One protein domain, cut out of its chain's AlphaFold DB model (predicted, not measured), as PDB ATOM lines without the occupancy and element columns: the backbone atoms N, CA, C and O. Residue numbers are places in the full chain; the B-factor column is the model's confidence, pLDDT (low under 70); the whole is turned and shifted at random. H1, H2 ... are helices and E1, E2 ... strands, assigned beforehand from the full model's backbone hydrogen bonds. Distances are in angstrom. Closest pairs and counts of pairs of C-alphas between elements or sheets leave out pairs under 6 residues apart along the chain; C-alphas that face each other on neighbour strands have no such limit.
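What this domain is: This is residues 391 to 456 of the 457 residues of an uncharacterized protein of Prevotella sp. CAG:617 (UniProt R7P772). What is the main picture? Strand E2 runs through the core, with its parallel neighbour E1, helix H1 and helix H2 round it; short H3 and H4 lie toward opposite ends of the longest axis. What is it built of? The printed part has 66 residues, in the order H1 E1 H2 H3 E2 H4, class mixed, helices and strands, with the two-strand sheet E1 E2 parallel. How large is it? It is compact, with a radius of gyration of the C-alphas of 11.1 A, and spans 31 by 25 by 20 A.

Where its parts are: Where does the first half lie? H1, residues 391 to 404, begins at C-alpha (638.395, 413.042, 424.337) and is 19.8 A long. E1, residues 408 to 412, is 13.1 A long, and H2, residues 414 to 419, 8.4 A. What follows? H3, residues 431 to 437, is 9.7 A long, and E2, residues 443 to 447, 11.8 A. H4, residues 453 to 456, is 5.6 A long and ends at C-alpha (638.046, 404.952, 432.951).

How they stand to each other: How do the strands pair? E1 and E2 are parallel at 13 degrees, with N 446 and O 410 2.8 A apart, within hydrogen-bond range. They and the helices between form a strand-helix-strand unit, E1, H2 H3, E2, two parallel neighbour strands joined through helices, with a right-handed crossover. What comes near E2? The closest C-alphas are Val 397 of H1 and Leu 446, 6.7 A, and His 417 of H2 and Gly 447, 3.9 A. How do the other helices stand? H2 and H3 are close but not clearly touching, about perpendicular at 83 degrees, closest at the C-alphas of Trp 419 and Asp 431, 6.1 A. The closest C-alphas of E1 and H4 are those of Gly 412 and Met 456, 7.1 A, while H1 is apart from H2, H3 and H4. Are the helix backbones paired? In H1, H2 and H3 every O i to N i+4 pair is within hydrogen-bond range; H4 is too short for such a pair, with 1 of 1 O i to N i+3 pair within range.

The domain as a whole: How far does it reach? The two C-alphas farthest apart, of Gly 440 and Glu 454, are 31.0 A apart. Are there cuts or long links? The printed part has no cut; the link H2 to H3, with 11 residues, is long. Where is confidence low? Residues 451, 455 and 456 are under pLDDT 70.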
ATOM      1  N   SER A 391     638.830 411.680 423.999       86.31
ATOM      2  CA  SER A 391     638.395 413.042 424.337       86.31
ATOM      3  C   SER A 391     637.006 413.352 423.779       86.31
ATOM      4  O   SER A 391     636.200 413.999 424.442       86.31
ATOM      5  N   GLU A 392     636.674 412.847 422.588       87.56
ATOM      6  CA  GLU A 392     635.318 412.980 422.057       87.56
ATOM      7  C   GLU A 392     634.333 412.182 422.920       87.56
ATOM      8  O   GLU A 392     633.382 412.750 423.453       87.56
ATOM      9  N   ARG A 393     634.593 410.901 423.174       89.94
ATOM     10  CA  ARG A 393     633.683 410.102 423.997       89.94
ATOM     11  C   ARG A 393     633.486 410.670 425.403       89.94
ATOM     12  O   ARG A 393     632.358 410.691 425.891       89.94
ATOM     13  N   HIS A 394     634.555 411.130 426.049       90.50
ATOM     14  CA  HIS A 394     634.491 411.713 427.386       90.50
ATOM     15  C   HIS A 394     633.526 412.906 427.427       90.50
ATOM     16  O   HIS A 394     632.624 412.966 428.261       90.50
ATOM     17  N   GLU A 395     633.635 413.813 426.461       90.06
ATOM     18  CA  GLU A 395     632.746 414.969 426.352       90.06
ATOM     19  C   GLU A 395     631.285 414.585 426.066       90.06
ATOM     20  O   GLU A 395     630.360 415.230 426.573       90.06
ATOM     21  N   ASP A 396     631.048 413.513 425.305       91.62
ATOM     22  CA  ASP A 396     629.697 412.997 425.062       91.62
ATOM     23  C   ASP A 396     629.100 412.362 426.328       91.62
ATOM     24  O   ASP A 396     627.916 412.555 426.619       91.62
ATOM     25  N   VAL A 397     629.923 411.668 427.124       92.88
ATOM     26  CA  VAL A 397     629.557 411.143 428.448       92.88
ATOM     27  C   VAL A 397     629.183 412.283 429.390       92.88
ATOM     28  O   VAL A 397     628.104 412.245 429.988       92.88
ATOM     29  N   LEU A 398     630.015 413.324 429.493       92.56
ATOM     30  CA  LEU A 398     629.727 414.493 430.327       92.56
ATOM     31  C   LEU A 398     628.425 415.181 429.896       92.56
ATOM     32  O   LEU A 398     627.560 415.466 430.731       92.56
ATOM     33  N   ALA A 399     628.240 415.398 428.590       92.56
ATOM     34  CA  ALA A 399     627.028 416.003 428.044       92.56
ATOM     35  C   ALA A 399     625.776 415.164 428.340       92.56
ATOM     36  O   ALA A 399     624.734 415.703 428.733       92.56
ATOM     37  N   TYR A 400     625.866 413.843 428.173       94.56
ATOM     38  CA  TYR A 400     624.761 412.935 428.449       94.56
ATOM     39  C   TYR A 400     624.417 412.887 429.937       94.56
ATOM     40  O   TYR A 400     623.237 412.968 430.279       94.56
ATOM     41  N   ASN A 401     625.415 412.814 430.819       94.19
ATOM     42  CA  ASN A 401     625.208 412.781 432.264       94.19
ATOM     43  C   ASN A 401     624.536 414.064 432.762       94.19
ATOM     44  O   ASN A 401     623.552 413.992 433.502       94.19
ATOM     45  N   ALA A 402     625.004 415.226 432.296       91.81
ATOM     46  CA  ALA A 402     624.428 416.520 432.652       91.81
ATOM     47  C   ALA A 402     622.959 416.646 432.210       91.81
ATOM     48  O   ALA A 402     622.111 417.108 432.977       91.81
ATOM     49  N   ARG A 403     622.643 416.201 430.987       94.25
ATOM     50  CA  ARG A 403     621.284 416.263 430.427       94.25
ATOM     51  C   ARG A 403     620.341 415.245 431.062       94.25
ATOM     52  O   ARG A 403     619.191 415.565 431.354       94.25
ATOM     53  N   THR A 404     620.804 414.011 431.224       93.88
ATOM     54  CA  THR A 404     619.935 412.860 431.494       93.88
ATOM     55  C   THR A 404     619.816 412.565 432.981       93.88
ATOM     56  O   THR A 404     618.785 412.036 433.387       93.88
ATOM     57  N   LYS A 405     620.819 412.931 433.798       94.31
ATOM     58  CA  LYS A 405     620.905 412.602 435.232       94.31
ATOM     59  C   LYS A 405     620.634 411.107 435.468       94.31
ATOM     60  O   LYS A 405     619.593 410.780 436.050       94.31
ATOM     61  N   PRO A 406     621.494 410.224 434.926       95.12
ATOM     62  CA  PRO A 406     621.265 408.785 434.933       95.12
ATOM     63  C   PRO A 406     621.100 408.263 436.360       95.12
ATOM     64  O   PRO A 406     621.776 408.722 437.279       95.12
ATOM     65  N   ASP A 407     620.196 407.307 436.541       95.88
ATOM     66  CA  ASP A 407     620.039 406.562 437.792       95.88
ATOM     67  C   ASP A 407     620.970 405.340 437.858       95.88
ATOM     68  O   ASP A 407     621.253 404.851 438.949       95.88
ATOM     69  N   ILE A 408     621.508 404.897 436.714       95.12
ATOM     70  CA  ILE A 408     622.523 403.841 436.640       95.12
ATOM     71  C   ILE A 408     623.711 404.325 435.805       95.12
ATOM     72  O   ILE A 408     623.558 404.808 434.682       95.12
ATOM     73  N   VAL A 409     624.913 404.145 436.341       93.44
ATOM     74  CA  VAL A 409     626.173 404.408 435.644       93.44
ATOM     75  C   VAL A 409     626.881 403.078 435.431       93.44
ATOM     76  O   VAL A 409     627.218 402.390 436.392       93.44
ATOM     77  N   MET A 410     627.099 402.715 434.170       91.75
ATOM     78  CA  MET A 410     627.792 401.488 433.803       91.75
ATOM     79  C   MET A 410     629.227 401.807 433.397       91.75
ATOM     80  O   MET A 410     629.464 402.341 432.316       91.75
ATOM     81  N   MET A 411     630.181 401.472 434.259       89.19
ATOM     82  CA  MET A 411     631.611 401.666 434.006       89.19
ATOM     83  C   MET A 411     632.233 400.370 433.494       89.19
ATOM     84  O   MET A 411     631.863 399.279 433.929       89.19
ATOM     85  N   GLY A 412     633.187 400.469 432.574       86.50
ATOM     86  CA  GLY A 412     633.916 399.294 432.120       86.50
ATOM     87  C   GLY A 412     634.892 399.571 430.989       86.50
ATOM     88  O   GLY A 412     635.109 400.702 430.565       86.50
ATOM     89  N   ASN A 413     635.498 398.500 430.508       85.88
ATOM     90  CA  ASN A 413     636.480 398.552 429.439       85.88
ATOM     91  C   ASN A 413     635.807 398.484 428.053       85.88
ATOM     92  O   ASN A 413     634.634 398.834 427.879       85.88
ATOM     93  N   SER A 414     636.557 397.975 427.073       87.06
ATOM     94  CA  SER A 414     636.125 397.800 425.692       87.06
ATOM     95  C   SER A 414     634.817 397.015 425.539       87.06
ATOM     96  O   SER A 414     634.027 397.325 424.649       87.06
ATOM     97  N   ILE A 415     634.529 396.057 426.427       88.56
ATOM     98  CA  ILE A 415     633.292 395.268 426.372       88.56
ATOM     99  C   ILE A 415     632.090 396.171 426.642       88.56
ATOM    100  O   ILE A 415     631.167 396.227 425.832       88.56
ATOM    101  N   THR A 416     632.124 396.916 427.749       89.81
ATOM    102  CA  THR A 416     631.060 397.859 428.110       89.81
ATOM    103  C   THR A 416     630.929 398.949 427.054       89.81
ATOM    104  O   THR A 416     629.819 399.254 426.625       89.81
ATOM    105  N   HIS A 417     632.054 399.481 426.573       89.88
ATOM    106  CA  HIS A 417     632.101 400.534 425.563       89.88
ATOM    107  C   HIS A 417     631.346 400.156 424.271       89.88
ATOM    108  O   HIS A 417     630.551 400.952 423.779       89.88
ATOM    109  N   PHE A 418     631.524 398.928 423.759       90.94
ATOM    110  CA  PHE A 418     630.877 398.461 422.521       90.94
ATOM    111  C   PHE A 418     629.584 397.659 422.731       90.94
ATOM    112  O   PHE A 418     629.040 397.118 421.764       90.94
ATOM    113  N   TRP A 419     629.077 397.536 423.959       92.12
ATOM    114  CA  TRP A 419     627.877 396.740 424.217       92.12
ATOM    115  C   TRP A 419     626.615 397.411 423.652       92.12
ATOM    116  O   TRP A 419     626.003 396.886 422.716       92.12
ATOM    117  N   GLY A 420     626.244 398.563 424.204       90.31
ATOM    118  CA  GLY A 420     625.007 399.290 423.922       90.31
ATOM    119  C   GLY A 420     624.843 400.472 424.878       90.31
ATOM    120  O   GLY A 420     625.731 400.754 425.676       90.31
ATOM    121  N   GLY A 421     623.714 401.166 424.812       91.38
ATOM    122  CA  GLY A 421     623.429 402.312 425.682       91.38
ATOM    123  C   GLY A 421     624.130 403.627 425.328       91.38
ATOM    124  O   GLY A 421     625.152 403.680 424.649       91.38
ATOM    125  N   GLN A 422     623.542 404.721 425.806       92.06
ATOM    126  CA  GLN A 422     623.996 406.082 425.536       92.06
ATOM    127  C   GLN A 422     625.104 406.527 426.512       92.06
ATOM    128  O   GLN A 422     625.022 406.177 427.691       92.06
ATOM    129  N   PRO A 423     626.084 407.347 426.083       91.81
ATOM    130  CA  PRO A 423     626.331 407.773 424.703       91.81
ATOM    131  C   PRO A 423     626.764 406.610 423.804       91.81
ATOM    132  O   PRO A 423     627.660 405.832 424.149       91.81
ATOM    133  N   TYR A 424     626.108 406.499 422.648       86.62
ATOM    134  CA  TYR A 424     626.345 405.395 421.726       86.62
ATOM    135  C   TYR A 424     627.671 405.541 420.990       86.62
ATOM    136  O   TYR A 424     627.948 406.583 420.405       86.62
ATOM    137  N   GLU A 425     628.397 404.432 420.887       85.75
ATOM    138  CA  GLU A 425     629.389 404.251 419.831       85.75
ATOM    139  C   GLU A 425     628.726 403.868 418.499       85.75
ATOM    140  O   GLU A 425     627.646 403.252 418.496       85.75
ATOM    141  N   PRO A 426     629.367 404.158 417.347       84.44
ATOM    142  CA  PRO A 426     628.919 403.660 416.048       84.44
ATOM    143  C   PRO A 426     628.818 402.130 416.015       84.44
ATOM    144  O   PRO A 426     627.863 401.578 415.468       84.44
ATOM    145  N   ARG A 427     629.778 401.439 416.644       86.81
ATOM    146  CA  ARG A 427     629.770 399.982 416.806       86.81
ATOM    147  C   ARG A 427     629.031 399.596 418.089       86.81
ATOM    148  O   ARG A 427     629.454 399.968 419.176       86.81
ATOM    149  N   ARG A 428     627.985 398.774 417.959       89.19
ATOM    150  CA  ARG A 428     627.224 398.196 419.080       89.19
ATOM    151  C   ARG A 428     627.009 396.708 418.839       89.19
ATOM    152  O   ARG A 428     626.593 396.329 417.746       89.19
ATOM    153  N   VAL A 429     627.332 395.875 419.823       90.44
ATOM    154  CA  VAL A 429     627.353 394.412 419.661       90.44
ATOM    155  C   VAL A 429     626.048 393.753 420.115       90.44
ATOM    156  O   VAL A 429     625.646 392.766 419.508       90.44
ATOM    157  N   ALA A 430     625.383 394.278 421.149       91.19
ATOM    158  CA  ALA A 430     624.171 393.671 421.714       91.19
ATOM    159  C   ALA A 430     623.274 394.720 422.400       91.19
ATOM    160  O   ALA A 430     622.934 394.603 423.581       91.19
ATOM    161  N   ASP A 431     622.938 395.786 421.667       91.81
ATOM    162  CA  ASP A 431     622.122 396.889 422.191       91.81
ATOM    163  C   ASP A 431     620.708 396.434 422.581       91.81
ATOM    164  O   ASP A 431     620.161 396.908 423.566       91.81
ATOM    165  N   ASP A 432     620.144 395.443 421.892       94.69
ATOM    166  CA  ASP A 432     618.868 394.815 422.249       94.69
ATOM    167  C   ASP A 432     618.884 394.219 423.668       94.69
ATOM    168  O   ASP A 432     617.936 394.397 424.436       94.69
ATOM    169  N   VAL A 433     619.990 393.572 424.048       95.50
ATOM    170  CA  VAL A 433     620.185 393.038 425.402       95.50
ATOM    171  C   VAL A 433     620.325 394.173 426.415       95.50
ATOM    172  O   VAL A 433     619.752 394.077 427.500       95.50
ATOM    173  N   TRP A 434     621.033 395.254 426.067       95.25
ATOM    174  CA  TRP A 434     621.129 396.445 426.916       95.25
ATOM    175  C   TRP A 434     619.747 397.050 427.186       95.25
ATOM    176  O   TRP A 434     619.388 397.264 428.344       95.25
ATOM    177  N   GLN A 435     618.952 397.280 426.132       94.88
ATOM    178  CA  GLN A 435     617.608 397.852 426.251       94.88
ATOM    179  C   GLN A 435     616.692 396.969 427.100       94.88
ATOM    180  O   GLN A 435     615.947 397.480 427.930       94.88
ATOM    181  N   LYS A 436     616.772 395.643 426.934       96.81
ATOM    182  CA  LYS A 436     615.989 394.696 427.735       96.81
ATOM    183  C   LYS A 436     616.419 394.672 429.204       96.81
ATOM    184  O   LYS A 436     615.570 394.584 430.081       96.81
ATOM    185  N   LEU A 437     617.724 394.698 429.480       96.38
ATOM    186  CA  LEU A 437     618.246 394.632 430.847       96.38
ATOM    187  C   LEU A 437     617.900 395.888 431.650       96.38
ATOM    188  O   LEU A 437     617.585 395.795 432.833       96.38
ATOM    189  N   PHE A 438     617.978 397.049 431.004       96.06
ATOM    190  CA  PHE A 438     617.799 398.347 431.640       96.06
ATOM    191  C   PHE A 438     616.463 399.008 431.289       96.06
ATOM    192  O   PHE A 438     616.333 400.233 431.347       96.06
ATOM    193  N   GLU A 439     615.460 398.206 430.929       96.06
ATOM    194  CA  GLU A 439     614.118 398.695 430.636       96.06
ATOM    195  C   GLU A 439     613.580 399.522 431.817       96.06
ATOM    196  O   GLU A 439     613.615 399.096 432.971       96.06
ATOM    197  N   GLY A 440     613.112 400.740 431.533       95.50
ATOM    198  CA  GLY A 440     612.598 401.667 432.548       95.50
ATOM    199  C   GLY A 440     613.655 402.487 433.302       95.50
ATOM    200  O   GLY A 440     613.274 403.359 434.083       95.50
ATOM    201  N   HIS A 441     614.950 402.280 433.046       96.00
ATOM    202  CA  HIS A 441     616.047 403.011 433.690       96.00
ATOM    203  C   HIS A 441     616.760 403.967 432.731       96.00
ATOM    204  O   HIS A 441     616.900 403.699 431.536       96.00
ATOM    205  N   ARG A 442     617.274 405.092 433.248       94.94
ATOM    206  CA  ARG A 442     618.160 405.977 432.480       94.94
ATOM    207  C   ARG A 442     619.595 405.608 432.807       94.94
ATOM    208  O   ARG A 442     620.120 405.951 433.867       94.94
ATOM    209  N   VAL A 443     620.230 404.922 431.869       95.06
ATOM    210  CA  VAL A 443     621.588 404.408 432.048       95.06
ATOM    211  C   VAL A 443     622.571 405.219 431.225       95.06
ATOM    212  O   VAL A 443     622.268 405.596 430.089       95.06
ATOM    213  N   ALA A 444     623.738 405.490 431.803       95.25
ATOM    214  CA  ALA A 444     624.887 406.027 431.094       95.25
ATOM    215  C   ALA A 444     625.957 404.945 430.920       95.25
ATOM    216  O   ALA A 444     626.361 404.296 431.886       95.25
ATOM    217  N   ASN A 445     626.418 404.764 429.686       93.75
ATOM    218  CA  ASN A 445     627.547 403.912 429.350       93.75
ATOM    219  C   ASN A 445     628.850 404.719 429.459       93.75
ATOM    220  O   ASN A 445     629.171 405.521 428.585       93.75
ATOM    221  N   LEU A 446     629.603 404.473 430.528       91.69
ATOM    222  CA  LEU A 446     630.932 405.026 430.802       91.69
ATOM    223  C   LEU A 446     632.031 404.003 430.475       91.69
ATOM    224  O   LEU A 446     633.099 403.984 431.082       91.69
ATOM    225  N   GLY A 447     631.759 403.106 429.533       89.44
ATOM    226  CA  GLY A 447     632.750 402.197 428.995       89.44
ATOM    227  C   GLY A 447     633.774 402.948 428.153       89.44
ATOM    228  O   GLY A 447     633.384 403.713 427.269       89.44
ATOM    229  N   PHE A 448     635.063 402.699 428.354       87.81
ATOM    230  CA  PHE A 448     636.132 403.193 427.483       87.81
ATOM    231  C   PHE A 448     636.856 402.017 426.827       87.81
ATOM    232  O   PHE A 448     637.152 401.016 427.476       87.81
ATOM    233  N   GLY A 449     637.108 402.122 425.521       79.06
ATOM    234  CA  GLY A 449     637.856 401.121 424.768       79.06
ATOM    235  C   GLY A 449     639.267 400.897 425.318       79.06
ATOM    236  O   GLY A 449     639.808 401.739 426.039       79.06
ATOM    237  N   TRP A 450     639.849 399.764 424.924       74.56
ATOM    238  CA  TRP A 450     641.100 399.197 425.430       74.56
ATOM    239  C   TRP A 450     641.015 398.692 426.883       74.56
ATOM    240  O   TRP A 450     640.571 399.400 427.783       74.56
ATOM    241  N   ASP A 451     641.450 397.450 427.127       64.19
ATOM    242  CA  ASP A 451     641.248 396.707 428.387       64.19
ATOM    243  C   ASP A 451     642.144 397.172 429.549       64.19
ATOM    244  O   ASP A 451     642.924 396.399 430.107       64.19
ATOM    245  N   ARG A 452     642.054 398.452 429.926       72.81
ATOM    246  CA  ARG A 452     642.786 399.019 431.064       72.81
ATOM    247  C   ARG A 452     641.915 399.937 431.907       72.81
ATOM    248  O   ARG A 452     641.244 400.823 431.388       72.81
ATOM    249  N   LEU A 453     641.990 399.750 433.224       70.25
ATOM    250  CA  LEU A 453     641.259 400.559 434.203       70.25
ATOM    251  C   LEU A 453     641.717 402.026 434.213       70.25
ATOM    252  O   LEU A 453     640.906 402.900 434.490       70.25
ATOM    253  N   GLU A 454     642.977 402.299 433.848       70.88
ATOM    254  CA  GLU A 454     643.538 403.660 433.734       70.88
ATOM    255  C   GLU A 454     642.783 404.557 432.731       70.88
ATOM    256  O   GLU A 454     642.870 405.778 432.823       70.88
ATOM    257  N   ASN A 455     642.014 403.956 431.814       68.94
ATOM    258  CA  ASN A 455     641.251 404.663 430.783       68.94
ATOM    259  C   ASN A 455     639.872 405.156 431.263       68.94
ATOM    260  O   ASN A 455     639.205 405.868 430.512       68.94
ATOM    261  N   MET A 456     639.407 404.710 432.438       63.81
ATOM    262  CA  MET A 456     638.046 404.952 432.951       63.81
ATOM    263  C   MET A 456     637.966 406.092 433.979       63.81
ATOM    264  O   MET A 456     636.967 406.188 434.692       63.81
TER     265      MET A 456